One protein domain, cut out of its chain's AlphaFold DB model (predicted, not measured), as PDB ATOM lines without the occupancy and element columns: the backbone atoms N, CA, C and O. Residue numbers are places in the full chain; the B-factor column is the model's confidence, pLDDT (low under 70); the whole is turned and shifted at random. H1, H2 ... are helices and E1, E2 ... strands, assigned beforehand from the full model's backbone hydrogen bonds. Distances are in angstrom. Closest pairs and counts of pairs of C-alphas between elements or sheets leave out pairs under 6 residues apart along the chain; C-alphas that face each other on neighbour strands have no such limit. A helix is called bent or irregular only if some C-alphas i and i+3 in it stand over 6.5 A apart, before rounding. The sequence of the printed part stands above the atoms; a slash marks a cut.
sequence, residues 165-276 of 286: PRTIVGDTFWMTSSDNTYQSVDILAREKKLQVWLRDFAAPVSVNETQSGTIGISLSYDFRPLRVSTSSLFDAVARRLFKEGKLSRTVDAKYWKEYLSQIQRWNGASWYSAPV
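What this domain is: This is residues 165 to 276 of the 286 residues of an uncharacterized protein of Bacteroidetes bacterium (UniProt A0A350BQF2). What does one see first? A twisted wall of four strands, E1 to E4, is drawn out by the long, bent E2-E3 hairpin; H1 and H2 pack together by its bent part, near Phe 201 and Gly 213, and H3 lies over E4. The small hairpin of E5 and E6 follows H3, far from H2. What is the make-up? The printed part has 112 residues with three named helices and six named strands, in the order H1 E1 E2 E3 E4 H2 H3 E5 E6, of mixed class; both sheets, E1 - E2 - E3 - E4 and E5 - E6, are antiparallel. It is compact, with a radius of gyration of the C-alphas of 14.9 A, and spans 42 by 28 by 26 A.

Where its parts are: Where are the strands of the large sheet? E1 is residues 181 to 188, 21.0 A long; E2, residues 193 to 206, runs 36.3 A from C-alpha 193 at (227.023, 224.035, 199.304) and bends by 56 degrees at residue 203. E3 is residues 209 to 220, 34.9 A, and E4 is residues 225 to 230, 15.0 A. Where are the other elements? H1 is residues 168 to 171, from C-alpha 168 at (209.987, 210.483, 185.701); H2 is residues 232 to 243, 16.7 A, and H3 residues 253 to 262, 14.6 A. E5 is residues 264 to 266 and E6 residues 271 to 273, with C-alpha 273 at (228.508, 209.597, 187.822).

How they stand to each other: How do the strands pair? E1 to E4 form a meander, each strand the antiparallel neighbour of the one before, with N 186 and O 195 at 2.9 A, N 196 and O 217 at 2.9 A, and N 218 and O 227 at 2.9 A. In the hairpin of E5 and E6, N 265 and O 272 are 2.8 A apart. How do the helices stand? H2 is on the large sheet and stands up from it, its line rising 51 degrees; its closest C-alphas to E3 are those of Phe 234 and Gly 213, 4.4 A. H1 and H2 touch, closest at the C-alphas of Val 169 and Ala 238, 5.9 A, and H1 is on the sheet at a height of 8.5 A. H3 is over E4, slantwise to it at 52 degrees on the local plane; the closest C-alphas are those of Pro 225 and Leu 260, 6.3 A. What of the helix backbones? In H2 and H3 every O i to N i+4 pair is within hydrogen-bond range; H1 is too short for such a pair.

The domain as a whole: How far does it reach? The two C-alphas farthest apart, those of Val 207 and Ala 269, are 46.1 A apart. Are there cuts, long links or doubtful places? The printed part has no cut and no long link. The mean pLDDT of the printed part is 93.4, and residue 276 is under 70.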
ATOM      1  N   PRO A 165     219.649 214.780 184.591       95.38
ATOM      2  CA  PRO A 165     218.603 214.102 183.842       95.38
ATOM      3  C   PRO A 165     217.226 214.633 184.249       95.38
ATOM      4  O   PRO A 165     217.047 215.223 185.325       95.38
ATOM      5  N   ARG A 166     216.229 214.394 183.405       94.88
ATOM      6  CA  ARG A 166     214.827 214.647 183.747       94.88
ATOM      7  C   ARG A 166     214.348 213.691 184.834       94.88
ATOM      8  O   ARG A 166     214.875 212.586 184.991       94.88
ATOM      9  N   THR A 167     213.344 214.105 185.603       96.69
ATOM     10  CA  THR A 167     212.642 213.156 186.472       96.69
ATOM     11  C   THR A 167     211.584 212.376 185.690       96.69
ATOM     12  O   THR A 167     211.107 212.817 184.648       96.69
ATOM     13  N   ILE A 168     211.118 211.258 186.255       96.38
ATOM     14  CA  ILE A 168     209.987 210.483 185.701       96.38
ATOM     15  C   ILE A 168     208.710 211.329 185.657       96.38
ATOM     16  O   ILE A 168     207.844 211.092 184.821       96.38
ATOM     17  N   VAL A 169     208.572 212.307 186.559       96.38
ATOM     18  CA  VAL A 169     207.444 213.244 186.535       96.38
ATOM     19  C   VAL A 169     207.587 214.146 185.321       96.38
ATOM     20  O   VAL A 169     206.661 214.213 184.515       96.38
ATOM     21  N   GLY A 170     208.756 214.768 185.160       95.19
ATOM     22  CA  GLY A 170     209.109 215.569 183.999       95.19
ATOM     23  C   GLY A 170     208.821 214.832 182.698       95.19
ATOM     24  O   GLY A 170     208.131 215.372 181.838       95.19
ATOM     25  N   ASP A 171     209.259 213.586 182.547       94.06
ATOM     26  CA  ASP A 171     209.075 212.800 181.317       94.06
ATOM     27  C   ASP A 171     207.611 212.648 180.876       94.06
ATOM     28  O   ASP A 171     207.326 212.537 179.683       94.06
ATOM     29  N   THR A 172     206.648 212.740 181.799       94.00
ATOM     30  CA  THR A 172     205.220 212.737 181.431       94.00
ATOM     31  C   THR A 172     204.749 214.014 180.722       94.00
ATOM     32  O   THR A 172     203.691 214.007 180.093       94.00
ATOM     33  N   PHE A 173     205.533 215.096 180.773       91.44
ATOM     34  CA  PHE A 173     205.243 216.410 180.187       91.44
ATOM     35  C   PHE A 173     206.027 216.690 178.896       91.44
ATOM     36  O   PHE A 173     206.186 217.848 178.516       91.44
ATOM     37  N   TRP A 174     206.495 215.661 178.185       84.56
ATOM     38  CA  TRP A 174     207.311 215.816 176.970       84.56
ATOM     39  C   TRP A 174     206.703 216.751 175.902       84.56
ATOM     40  O   TRP A 174     207.444 217.406 175.176       84.56
ATOM     41  N   MET A 175     205.370 216.871 175.831       81.62
ATOM     42  CA  MET A 175     204.681 217.779 174.896       81.62
ATOM     43  C   MET A 175     204.750 219.260 175.294       81.62
ATOM     44  O   MET A 175     204.672 220.125 174.427       81.62
ATOM     45  N   THR A 176     204.844 219.573 176.590       79.38
ATOM     46  CA  THR A 176     204.875 220.960 177.096       79.38
ATOM     47  C   THR A 176     206.262 221.377 177.573       79.38
ATOM     48  O   THR A 176     206.523 222.560 177.786       79.38
ATOM     49  N   SER A 177     207.159 220.420 177.793       80.81
ATOM     50  CA  SER A 177     208.531 220.632 178.245       80.81
ATOM     51  C   SER A 177     209.375 219.432 177.820       80.81
ATOM     52  O   SER A 177     209.482 218.476 178.585       80.81
ATOM     53  N   SER A 178     209.964 219.467 176.623       82.69
ATOM     54  CA  SER A 178     210.855 218.400 176.135       82.69
ATOM     55  C   SER A 178     212.114 218.264 176.992       82.69
ATOM     56  O   SER A 178     212.548 217.153 177.279       82.69
ATOM     57  N   ASP A 179     212.608 219.384 177.528       89.56
ATOM     58  CA  ASP A 179     213.856 219.454 178.295       89.56
ATOM     59  C   ASP A 179     213.603 220.025 179.701       89.56
ATOM     60  O   ASP A 179     212.700 220.849 179.900       89.56
ATOM     61  N   ASN A 180     214.353 219.549 180.698       93.06
ATOM     62  CA  ASN A 180     214.436 220.233 181.984       93.06
ATOM     63  C   ASN A 180     215.375 221.434 181.818       93.06
ATOM     64  O   ASN A 180     216.269 221.438 180.974       93.06
ATOM     65  N   THR A 181     215.173 222.487 182.603       91.88
ATOM     66  CA  THR A 181     215.927 223.733 182.411       91.88
ATOM     67  C   THR A 181     216.409 224.297 183.732       91.88
ATOM     68  O   THR A 181     215.640 224.378 184.689       91.88
ATOM     69  N   TYR A 182     217.657 224.756 183.768       95.50
ATOM     70  CA  TYR A 182     218.187 225.535 184.882       95.50
ATOM     71  C   TYR A 182     217.358 226.804 185.144       95.50
ATOM     72  O   TYR A 182     216.872 227.442 184.209       95.50
ATOM     73  N   GLN A 183     217.217 227.175 186.416       95.06
ATOM     74  CA  GLN A 183     216.569 228.415 186.847       95.06
ATOM     75  C   GLN A 183     217.523 229.330 187.612       95.06
ATOM     76  O   GLN A 183     217.620 230.516 187.301       95.06
ATOM     77  N   SER A 184     218.208 228.795 188.621       96.88
ATOM     78  CA  SER A 184     219.113 229.564 189.473       96.88
ATOM     79  C   SER A 184     220.069 228.657 190.241       96.88
ATOM     80  O   SER A 184     219.904 227.435 190.291       96.88
ATOM     81  N   VAL A 185     221.062 229.277 190.871       98.31
ATOM     82  CA  VAL A 185     221.914 228.653 191.874       98.31
ATOM     83  C   VAL A 185     221.918 229.532 193.116       98.31
ATOM     84  O   VAL A 185     222.150 230.736 193.013       98.31
ATOM     85  N   ASP A 186     221.677 228.939 194.282       98.19
ATOM     86  CA  ASP A 186     221.953 229.594 195.560       98.19
ATOM     87  C   ASP A 186     223.328 229.147 196.060       98.19
ATOM     88  O   ASP A 186     223.622 227.947 196.133       98.19
ATOM     89  N   ILE A 187     224.166 230.116 196.425       98.25
ATOM     90  CA  ILE A 187     225.495 229.877 196.991       98.25
ATOM     91  C   ILE A 187     225.381 229.915 198.519       98.25
ATOM     92  O   ILE A 187     225.228 230.972 199.131       98.25
ATOM     93  N   LEU A 188     225.455 228.742 199.145       97.19
ATOM     94  CA  LEU A 188     225.360 228.552 200.592       97.19
ATOM     95  C   LEU A 188     226.776 228.471 201.178       97.19
ATOM     96  O   LEU A 188     227.286 227.395 201.507       97.19
ATOM     97  N   ALA A 189     227.438 229.630 201.247       94.50
ATOM     98  CA  ALA A 189     228.867 229.727 201.554       94.50
ATOM     99  C   ALA A 189     229.252 229.187 202.938       94.50
ATOM    100  O   ALA A 189     230.298 228.557 203.085       94.50
ATOM    101  N   ARG A 190     228.395 229.369 203.952       94.44
ATOM    102  CA  ARG A 190     228.657 228.866 205.314       94.44
ATOM    103  C   ARG A 190     228.654 227.342 205.365       94.44
ATOM    104  O   ARG A 190     229.419 226.743 206.113       94.44
ATOM    105  N   GLU A 191     227.803 226.719 204.561       95.81
ATOM    106  CA  GLU A 191     227.646 225.274 204.471       95.81
ATOM    107  C   GLU A 191     228.563 224.633 203.422       95.81
ATOM    108  O   GLU A 191     228.584 223.403 203.335       95.81
ATOM    109  N   LYS A 192     229.288 225.440 202.629       96.31
ATOM    110  CA  LYS A 192     230.047 225.021 201.437       96.31
ATOM    111  C   LYS A 192     229.199 224.184 200.477       96.31
ATOM    112  O   LYS A 192     229.579 223.082 200.059       96.31
ATOM    113  N   LYS A 193     227.999 224.691 200.178       97.75
ATOM    114  CA  LYS A 193     227.023 224.035 199.304       97.75
ATOM    115  C   LYS A 193     226.515 224.963 198.219       97.75
ATOM    116  O   LYS A 193     226.381 226.165 198.414       97.75
ATOM    117  N   LEU A 194     226.151 224.358 197.103       98.31
ATOM    118  CA  LEU A 194     225.379 224.983 196.044       98.31
ATOM    119  C   LEU A 194     223.987 224.354 196.042       98.31
ATOM    120  O   LEU A 194     223.846 223.149 196.261       98.31
ATOM    121  N   GLN A 195     222.960 225.156 195.799       98.38
ATOM    122  CA  GLN A 195     221.602 224.678 195.560       98.38
ATOM    123  C   GLN A 195     221.213 225.062 194.134       98.38
ATOM    124  O   GLN A 195     220.887 226.213 193.869       98.38
ATOM    125  N   VAL A 196     221.275 224.104 193.210       98.44
ATOM    126  CA  VAL A 196     220.944 224.316 191.797       98.44
ATOM    127  C   VAL A 196     219.461 224.036 191.589       98.44
ATOM    128  O   VAL A 196     219.012 222.904 191.768       98.44
ATOM    129  N   TRP A 197     218.696 225.053 191.212       98.19
ATOM    130  CA  TRP A 197     217.267 224.937 190.947       98.19
ATOM    131  C   TRP A 197     217.002 224.700 189.470       98.19
ATOM    132  O   TRP A 197     217.483 225.434 188.605       98.19
ATOM    133  N   LEU A 198     216.197 223.678 189.197       97.50
ATOM    134  CA  LEU A 198     215.783 223.266 187.868       97.50
ATOM    135  C   LEU A 198     214.257 223.313 187.784       97.50
ATOM    136  O   LEU A 198     213.552 222.848 188.684       97.50
ATOM    137  N   ARG A 199     213.743 223.804 186.662       95.62
ATOM    138  CA  ARG A 199     212.380 223.514 186.223       95.62
ATOM    139  C   ARG A 199     212.389 222.138 185.581       95.62
ATOM    140  O   ARG A 199     213.050 221.940 184.564       95.62
ATOM    141  N   ASP A 200     211.635 221.220 186.163       95.69
ATOM    142  CA  ASP A 200     211.500 219.859 185.653       95.69
ATOM    143  C   ASP A 200     210.374 219.758 184.613       95.69
ATOM    144  O   ASP A 200     210.524 219.104 183.587       95.69
ATOM    145  N   PHE A 201     209.267 220.475 184.831       94.12
ATOM    146  CA  PHE A 201     208.171 220.584 183.866       94.12
ATOM    147  C   PHE A 201     207.396 221.893 184.024       94.12
ATOM    148  O   PHE A 201     207.386 222.498 185.099       94.12
ATOM    149  N   ALA A 202     206.687 222.297 182.968       91.38
ATOM    150  CA  ALA A 202     205.634 223.305 183.018       91.38
ATOM    151  C   ALA A 202     204.264 222.646 182.794       91.38
ATOM    152  O   ALA A 202     204.045 221.958 181.792       91.38
ATOM    153  N   ALA A 203     203.339 222.871 183.727       84.81
ATOM    154  CA  ALA A 203     201.971 222.376 183.667       84.81
ATOM    155  C   ALA A 203     200.986 223.551 183.525       84.81
ATOM    156  O   ALA A 203     201.091 224.523 184.281       84.81
ATOM    157  N   PRO A 204     200.019 223.483 182.595       81.69
ATOM    158  CA  PRO A 204     198.949 224.469 182.530       81.69
ATOM    159  C   PRO A 204     198.053 224.333 183.764       81.69
ATOM    160  O   PRO A 204     197.575 223.240 184.076       81.69
ATOM    161  N   VAL A 205     197.833 225.443 184.467       78.50
ATOM    162  CA  VAL A 205     196.888 225.520 185.596       78.50
ATOM    163  C   VAL A 205     195.619 226.285 185.218       78.50
ATOM    164  O   VAL A 205     194.562 226.041 185.794       78.50
ATOM    165  N   SER A 206     195.693 227.154 184.206       80.06
ATOM    166  CA  SER A 206     194.546 227.802 183.565       80.06
ATOM    167  C   SER A 206     194.855 228.095 182.089       80.06
ATOM    168  O   SER A 206     195.954 227.807 181.616       80.06
ATOM    169  N   VAL A 207     193.900 228.676 181.350       78.06
ATOM    170  CA  VAL A 207     194.062 229.015 179.918       78.06
ATOM    171  C   VAL A 207     195.270 229.930 179.667       78.06
ATOM    172  O   VAL A 207     195.922 229.796 178.638       78.06
ATOM    173  N   ASN A 208     195.599 230.811 180.616       82.44
ATOM    174  CA  ASN A 208     196.660 231.813 180.466       82.44
ATOM    175  C   ASN A 208     197.784 231.666 181.499       82.44
ATOM    176  O   ASN A 208     198.643 232.540 181.598       82.44
ATOM    177  N   GLU A 209     197.780 230.595 182.290       81.81
ATOM    178  CA  GLU A 209     198.742 230.420 183.372       81.81
ATOM    179  C   GLU A 209     199.352 229.025 183.334       81.81
ATOM    180  O   GLU A 209     198.662 228.000 183.342       81.81
ATOM    181  N   THR A 210     200.681 229.005 183.338       85.06
ATOM    182  CA  THR A 210     201.472 227.796 183.534       85.06
ATOM    183  C   THR A 210     202.230 227.922 184.841       85.06
ATOM    184  O   THR A 210     202.779 228.977 185.161       85.06
ATOM    185  N   GLN A 211     202.271 226.835 185.601       88.62
ATOM    186  CA  GLN A 211     203.122 226.735 186.775       88.62
ATOM    187  C   GLN A 211     204.177 225.662 186.557       88.62
ATOM    188  O   GLN A 211     203.981 224.693 185.823       88.62
ATOM    189  N   SER A 212     205.330 225.864 187.185       92.25
ATOM    190  CA  SER A 212     206.491 224.999 187.017       92.25
ATOM    191  C   SER A 212     206.650 224.053 188.201       92.25
ATOM    192  O   SER A 212     206.724 224.492 189.350       92.25
ATOM    193  N   GLY A 213     206.742 222.754 187.921       95.69
ATOM    194  CA  GLY A 213     207.306 221.801 188.868       95.69
ATOM    195  C   GLY A 213     208.814 222.001 188.913       95.69
ATOM    196  O   GLY A 213     209.467 221.984 187.868       95.69
ATOM    197  N   THR A 214     209.366 222.225 190.102       97.06
ATOM    198  CA  THR A 214     210.793 222.510 190.267       97.06
ATOM    199  C   THR A 214     211.423 221.524 191.230       97.06
ATOM    200  O   THR A 214     210.798 221.071 192.196       97.06
ATOM    201  N   ILE A 215     212.678 221.197 190.945       98.38
ATOM    202  CA  ILE A 215     213.540 220.418 191.822       98.38
ATOM    203  C   ILE A 215     214.797 221.229 192.111       98.38
ATOM    204  O   ILE A 215     215.270 221.999 191.278       98.38
ATOM    205  N   GLY A 216     215.335 221.066 193.307       98.31
ATOM    206  CA  GLY A 216     216.557 221.711 193.741       98.31
ATOM    207  C   GLY A 216     217.603 220.666 194.093       98.31
ATOM    208  O   GLY A 216     217.408 219.898 195.035       98.31
ATOM    209  N   ILE A 217     218.721 220.653 193.378       98.31
ATOM    210  CA  ILE A 217     219.824 219.727 193.610       98.31
ATOM    211  C   ILE A 217     220.866 220.402 194.493       98.31
ATOM    212  O   ILE A 217     221.491 221.387 194.104       98.31
ATOM    213  N   SER A 218     221.068 219.856 195.690       98.31
ATOM    214  CA  SER A 218     222.137 220.312 196.570       98.31
ATOM    215  C   SER A 218     223.442 219.621 196.192       98.31
ATOM    216  O   SER A 218     223.519 218.389 196.202       98.31
ATOM    217  N   LEU A 219     224.463 220.416 195.895       97.81
ATOM    218  CA  LEU A 219     225.830 219.983 195.645       97.81
ATOM    219  C   LEU A 219     226.736 220.502 196.765       97.81
ATOM    220  O   LEU A 219     226.473 221.545 197.362       97.81
ATOM    221  N   SER A 220     227.816 219.787 197.051       96.31
ATOM    222  CA  SER A 220     228.950 220.368 197.787       96.31
ATOM    223  C   SER A 220     229.838 221.174 196.834       96.31
ATOM    224  O   SER A 220     229.672 221.083 195.619       96.31
ATOM    225  N   TYR A 221     230.763 221.973 197.365       95.44
ATOM    226  CA  TYR A 221     231.692 222.772 196.549       95.44
ATOM    227  C   TYR A 221     232.647 221.933 195.681       95.44
ATOM    228  O   TYR A 221     233.121 222.422 194.670       95.44
ATOM    229  N   ASP A 222     232.847 220.645 195.987       93.50
ATOM    230  CA  ASP A 222     233.537 219.693 195.094       93.50
ATOM    231  C   ASP A 222     232.590 218.991 194.094       93.50
ATOM    232  O   ASP A 222     232.935 217.998 193.433       93.50
ATOM    233  N   PHE A 223     231.369 219.518 193.993       94.75
ATOM    234  CA  PHE A 223     230.314 219.122 193.072       94.75
ATOM    235  C   PHE A 223     229.782 217.700 193.278       94.75
ATOM    236  O   PHE A 223     229.247 217.090 192.347       94.75
ATOM    237  N   ARG A 224     229.896 217.135 194.490       94.19
ATOM    238  CA  ARG A 224     229.196 215.883 194.823       94.19
ATOM    239  C   ARG A 224     227.708 216.138 195.090       94.19
ATOM    240  O   ARG A 224     227.403 217.007 195.916       94.19
ATOM    241  N   PRO A 225     226.789 215.365 194.475       96.06
ATOM    242  CA  PRO A 225     225.364 215.437 194.779       96.06
ATOM    243  C   PRO A 225     225.056 214.969 196.205       96.06
ATOM    244  O   PRO A 225     225.525 213.916 196.645       96.06
ATOM    245  N   LEU A 226     224.254 215.758 196.924       96.06
ATOM    246  CA  LEU A 226     223.936 215.535 198.337       96.06
ATOM    247  C   LEU A 226     222.469 215.151 198.556       96.06
ATOM    248  O   LEU A 226     222.181 214.210 199.290       96.06
ATOM    249  N   ARG A 227     221.532 215.908 197.974       95.94
ATOM    250  CA  ARG A 227     220.082 215.696 198.137       95.94
ATOM    251  C   ARG A 227     219.279 216.416 197.061       95.94
ATOM    252  O   ARG A 227     219.792 217.331 196.417       95.94
ATOM    253  N   VAL A 228     218.005 216.050 196.959       98.00
ATOM    254  CA  VAL A 228     217.000 216.754 196.158       98.00
ATOM    255  C   VAL A 228     215.963 217.402 197.074       98.00
ATOM    256  O   VAL A 228     215.531 216.794 198.052       98.00
ATOM    257  N   SER A 229     215.580 218.631 196.746       97.69
ATOM    258  CA  SER A 229     214.411 219.342 197.270       97.69
ATOM    259  C   SER A 229     213.365 219.447 196.160       97.69
ATOM    260  O   SER A 229     213.733 219.571 194.995       97.69
ATOM    261  N   THR A 230     212.080 219.441 196.493       98.12
ATOM    262  CA  THR A 230     210.983 219.546 195.519       98.12
ATOM    263  C   THR A 230     210.068 220.714 195.858       98.12
ATOM    264  O   THR A 230     209.949 221.112 197.019       98.12
ATOM    265  N   SER A 231     209.420 221.292 194.846       97.12
ATOM    266  CA  SER A 231     208.330 222.237 195.086       97.12
ATOM    267  C   SER A 231     207.028 221.525 195.450       97.12
ATOM    268  O   SER A 231     206.775 220.390 195.044       97.12
ATOM    269  N   SER A 232     206.135 222.234 196.143       95.06
ATOM    270  CA  SER A 232     204.807 221.713 196.489       95.06
ATOM    271  C   SER A 232     204.007 221.264 195.260       95.06
ATOM    272  O   SER A 232     203.276 220.273 195.329       95.06
ATOM    273  N   LEU A 233     204.151 221.969 194.128       94.69
ATOM    274  CA  LEU A 233     203.498 221.597 192.872       94.69
ATOM    275  C   LEU A 233     204.072 220.296 192.308       94.69
ATOM    276  O   LEU A 233     203.299 219.429 191.898       94.69
ATOM    277  N   PHE A 234     205.398 220.135 192.327       96.88
ATOM    278  CA  PHE A 234     206.042 218.889 191.924       96.88
ATOM    279  C   PHE A 234     205.472 217.708 192.724       96.88
ATOM    280  O   PHE A 234     204.987 216.741 192.137       96.88
ATOM    281  N   ASP A 235     205.423 217.821 194.055       97.19
ATOM    282  CA  ASP A 235     204.919 216.753 194.928       97.19
ATOM    283  C   ASP A 235     203.434 216.445 194.690       97.19
ATOM    284  O   ASP A 235     203.002 215.288 194.727       97.19
ATOM    285  N   ALA A 236     202.610 217.474 194.471       95.56
ATOM    286  CA  ALA A 236     201.191 217.305 194.173       95.56
ATOM    287  C   ALA A 236     200.977 216.563 192.845       95.56
ATOM    288  O   ALA A 236     200.201 215.604 192.798       95.56
ATOM    289  N   VAL A 237     201.698 216.960 191.794       95.50
ATOM    290  CA  VAL A 237     201.615 216.343 190.465       95.50
ATOM    291  C   VAL A 237     202.152 214.915 190.489       95.50
ATOM    292  O   VAL A 237     201.468 214.019 190.004       95.50
ATOM    293  N   ALA A 238     203.301 214.665 191.122       97.12
ATOM    294  CA  ALA A 238     203.870 213.324 191.252       97.12
ATOM    295  C   ALA A 238     202.884 212.355 191.927       97.12
ATOM    296  O   ALA A 238     202.609 211.267 191.414       97.12
ATOM    297  N   ARG A 239     202.271 212.775 193.045       97.25
ATOM    298  CA  ARG A 239     201.242 211.982 193.739       97.25
ATOM    299  C   ARG A 239     200.012 211.742 192.869       97.25
ATOM    300  O   ARG A 239     199.467 210.641 192.898       97.25
ATOM    301  N   ARG A 240     199.563 212.753 192.117       96.06
ATOM    302  CA  ARG A 240     198.410 212.631 191.217       96.06
ATOM    303  C   ARG A 240     198.687 211.632 190.096       96.06
ATOM    304  O   ARG A 240     197.911 210.702 189.921       96.06
ATOM    305  N   LEU A 241     199.807 211.782 189.391       96.44
ATOM    306  CA  LEU A 241     200.172 210.915 188.271       96.44
ATOM    307  C   LEU A 241     200.385 209.461 188.713       96.44
ATOM    308  O   LEU A 241     199.987 208.550 187.992       96.44
ATOM    309  N   PHE A 242     200.940 209.226 189.906       97.81
ATOM    310  CA  PHE A 242     201.028 207.875 190.463       97.81
ATOM    311  C   PHE A 242     199.642 207.279 190.759       97.81
ATOM    312  O   PHE A 242     199.362 206.156 190.349       97.81
ATOM    313  N   LYS A 243     198.741 208.039 191.400       97.44
ATOM    314  CA  LYS A 243     197.355 207.593 191.657       97.44
ATOM    315  C   LYS A 243     196.569 207.314 190.372       97.44
ATOM    316  O   LYS A 243     195.735 206.420 190.359       97.44
ATOM    317  N   GLU A 244     196.838 208.069 189.311       97.00
ATOM    318  CA  GLU A 244     196.252 207.877 187.978       97.00
ATOM    319  C   GLU A 244     196.897 206.720 187.188       97.00
ATOM    320  O   GLU A 244     196.496 206.469 186.055       97.00
ATOM    321  N   GLY A 245     197.909 206.033 187.734       97.12
ATOM    322  CA  GLY A 245     198.618 204.948 187.046       97.12
ATOM    323  C   GLY A 245     199.538 205.408 185.908       97.12
ATOM    324  O   GLY A 245     199.992 204.586 185.119       97.12
ATOM    325  N   LYS A 246     199.825 206.713 185.808       96.50
ATOM    326  CA  LYS A 246     200.711 207.300 184.785       96.50
ATOM    327  C   LYS A 246     202.191 207.237 185.158       96.50
ATOM    328  O   LYS A 246     203.039 207.353 184.283       96.50
ATOM    329  N   LEU A 247     202.503 207.058 186.443       97.25
ATOM    330  CA  LEU A 247     203.857 206.766 186.915       97.25
ATOM    331  C   LEU A 247     203.950 205.295 187.303       97.25
ATOM    332  O   LEU A 247     203.109 204.791 188.043       97.25
ATOM    333  N   SER A 248     205.018 204.631 186.866       93.94
ATOM    334  CA  SER A 248     205.289 203.227 187.193       93.94
ATOM    335  C   SER A 248     205.655 203.002 188.666       93.94
ATOM    336  O   SER A 248     205.619 201.871 189.144       93.94
ATOM    337  N   ARG A 249     206.025 204.065 189.391       96.38
ATOM    338  CA  ARG A 249     206.419 204.019 190.804       96.38
ATOM    339  C   ARG A 249     206.241 205.365 191.504       96.38
ATOM    340  O   ARG A 249     206.079 206.398 190.855       96.38
ATOM    341  N   THR A 250     206.330 205.351 192.830       96.00
ATOM    342  CA  THR A 250     206.353 206.552 193.671       96.00
ATOM    343  C   THR A 250     207.674 207.314 193.572       96.00
ATOM    344  O   THR A 250     208.744 206.734 193.385       96.00
ATOM    345  N   VAL A 251     207.598 208.635 193.749       97.31
ATOM    346  CA  VAL A 251     208.761 209.519 193.905       97.31
ATOM    347  C   VAL A 251     209.093 209.628 195.396       97.31
ATOM    348  O   VAL A 251     208.626 210.524 196.092       97.31
ATOM    349  N   ASP A 252     209.835 208.646 195.903       95.25
ATOM    350  CA  ASP A 252     210.227 208.512 197.312       95.25
ATOM    351  C   ASP A 252     211.750 208.663 197.522       95.25
ATOM    352  O   ASP A 252     212.505 209.029 196.619       95.25
ATOM    353  N   ALA A 253     212.237 208.386 198.736       95.06
ATOM    354  CA  ALA A 253     213.662 208.477 199.054       95.06
ATOM    355  C   ALA A 253     214.538 207.523 198.217       95.06
ATOM    356  O   ALA A 253     215.674 207.866 197.881       95.06
ATOM    357  N   LYS A 254     214.021 206.339 197.854       96.12
ATOM    358  CA  LYS A 254     214.736 205.397 196.984       96.12
ATOM    359  C   LYS A 254     214.826 205.971 195.574       96.12
ATOM    360  O   LYS A 254     215.906 205.944 194.986       96.12
ATOM    361  N   TYR A 255     213.736 206.566 195.083       97.50
ATOM    362  CA  TYR A 255     213.738 207.270 193.806       97.50
ATOM    363  C   TYR A 255     214.817 208.351 193.743       97.50
ATOM    364  O   TYR A 255     215.616 208.355 192.810       97.50
ATOM    365  N   TRP A 256     214.885 209.226 194.747       97.31
ATOM    366  CA  TRP A 256     215.852 210.321 194.737       97.31
ATOM    367  C   TRP A 256     217.300 209.853 194.844       97.31
ATOM    368  O   TRP A 256     218.174 210.442 194.212       97.31
ATOM    369  N   LYS A 257     217.568 208.767 195.577       95.50
ATOM    370  CA  LYS A 257     218.904 208.161 195.612       95.50
ATOM    371  C   LYS A 257     219.336 207.676 194.225       95.50
ATOM    372  O   LYS A 257     220.470 207.918 193.818       95.50
ATOM    373  N   GLU A 258     218.435 207.019 193.501       95.88
ATOM    374  CA  GLU A 258     218.692 206.558 192.134       95.88
ATOM    375  C   GLU A 258     218.832 207.733 191.155       95.88
ATOM    376  O   GLU A 258     219.732 207.720 190.319       95.88
ATOM    377  N   TYR A 259     218.003 208.772 191.281       96.94
ATOM    378  CA  TYR A 259     218.110 209.994 190.478       96.94
ATOM    379  C   TYR A 259     219.473 210.680 190.663       96.94
ATOM    380  O   TYR A 259     220.160 210.969 189.686       96.94
ATOM    381  N   LEU A 260     219.922 210.875 191.909       97.38
ATOM    382  CA  LEU A 260     221.220 211.500 192.196       97.38
ATOM    383  C   LEU A 260     222.394 210.710 191.599       97.38
ATOM    384  O   LEU A 260     223.379 211.315 191.191       97.38
ATOM    385  N   SER A 261     222.287 209.379 191.510       95.62
ATOM    386  CA  SER A 261     223.317 208.535 190.884       95.62
ATOM    387  C   SER A 261     223.381 208.644 189.355       95.62
ATOM    388  O   SER A 261     224.370 208.228 188.751       95.62
ATOM    389  N   GLN A 262     222.351 209.212 188.723       95.88
ATOM    390  CA  GLN A 262     222.300 209.428 187.275       95.88
ATOM    391  C   GLN A 262     222.899 210.774 186.855       95.88
ATOM    392  O   GLN A 262     223.220 210.937 185.681       95.88
ATOM    393  N   ILE A 263     223.098 211.713 187.789       97.25
ATOM    394  CA  ILE A 263     223.753 212.999 187.514       97.25
ATOM    395  C   ILE A 263     225.162 212.742 186.972       97.25
ATOM    396  O   ILE A 263     225.988 212.111 187.638       97.25
ATOM    397  N   GLN A 264     225.429 213.246 185.768       96.75
ATOM    398  CA  GLN A 264     226.703 213.057 185.078       96.75
ATOM    399  C   GLN A 264     227.605 214.277 185.253       96.75
ATOM    400  O   GLN A 264     227.146 215.418 185.208       96.75
ATOM    401  N   ARG A 265     228.905 214.033 185.388       96.38
ATOM    402  CA  ARG A 265     229.969 215.037 185.369       96.38
ATOM    403  C   ARG A 265     230.913 214.769 184.208       96.38
ATOM    404  O   ARG A 265     231.147 213.617 183.848       96.38
ATOM    405  N   TRP A 266     231.464 215.833 183.646       96.69
ATOM    406  CA  TRP A 266     232.536 215.758 182.661       96.69
ATOM    407  C   TRP A 266     233.900 215.753 183.356       96.69
ATOM    408  O   TRP A 266     234.093 216.474 184.336       96.69
ATOM    409  N   ASN A 267     234.842 214.942 182.872       92.12
ATOM    410  CA  ASN A 267     236.234 214.917 183.356       92.12
ATOM    411  C   ASN A 267     237.258 215.406 182.310       92.12
ATOM    412  O   ASN A 267     238.451 215.186 182.494       92.12
ATOM    413  N   GLY A 268     236.806 215.987 181.196       90.94
ATOM    414  CA  GLY A 268     237.659 216.354 180.059       90.94
ATOM    415  C   GLY A 268     237.639 215.348 178.902       90.94
ATOM    416  O   GLY A 268     237.965 215.718 177.779       90.94
ATOM    417  N   ALA A 269     237.223 214.099 179.141       90.38
ATOM    418  CA  ALA A 269     237.236 213.036 178.129       90.38
ATOM    419  C   ALA A 269     235.946 212.203 178.069       90.38
ATOM    420  O   ALA A 269     235.546 211.750 176.997       90.38
ATOM    421  N   SER A 270     235.295 211.975 179.207       93.50
ATOM    422  CA  SER A 270     234.111 211.130 179.314       93.50
ATOM    423  C   SER A 270     233.156 211.602 180.408       93.50
ATOM    424  O   SER A 270     233.539 212.261 181.376       93.50
ATOM    425  N   TRP A 271     231.898 211.188 180.277       96.19
ATOM    426  CA  TRP A 271     230.895 211.335 181.326       96.19
ATOM    427  C   TRP A 271     231.089 210.284 182.418       96.19
ATOM    428  O   TRP A 271     231.409 209.131 182.125       96.19
ATOM    429  N   TYR A 272     230.894 210.683 183.673       94.00
ATOM    430  CA  TYR A 272     230.883 209.779 184.818       94.00
ATOM    431  C   TYR A 272     229.874 210.235 185.878       94.00
ATOM    432  O   TYR A 272     229.645 211.432 186.060       94.00
ATOM    433  N   SER A 273     229.312 209.291 186.634       88.94
ATOM    434  CA  SER A 273     228.508 209.597 187.822       88.94
ATOM    435  C   SER A 273     229.406 209.818 189.038       88.94
ATOM    436  O   SER A 273     230.226 208.959 189.372       88.94
ATOM    437  N   ALA A 274     229.230 210.929 189.756       71.94
ATOM    438  CA  ALA A 274     229.881 211.100 191.054       71.94
ATOM    439  C   ALA A 274     229.216 210.216 192.129       71.94
ATOM    440  O   ALA A 274     227.995 210.033 192.103       71.94
ATOM    441  N   PRO A 275     229.974 209.719 193.125       71.12
ATOM    442  CA  PRO A 275     229.383 209.043 194.273       71.12
ATOM    443  C   PRO A 275     228.415 209.978 195.008       71.12
ATOM    444  O   PRO A 275     228.781 211.098 195.374       71.12
ATOM    445  N   VAL A 276     227.192 209.507 195.265       68.81
ATOM    446  CA  VAL A 276     226.230 210.227 196.111       68.81
ATOM    447  C   VAL A 276     226.747 210.204 197.547       68.81
ATOM    448  O   VAL A 276     227.030 209.131 198.089       68.81
TER     449      VAL A 276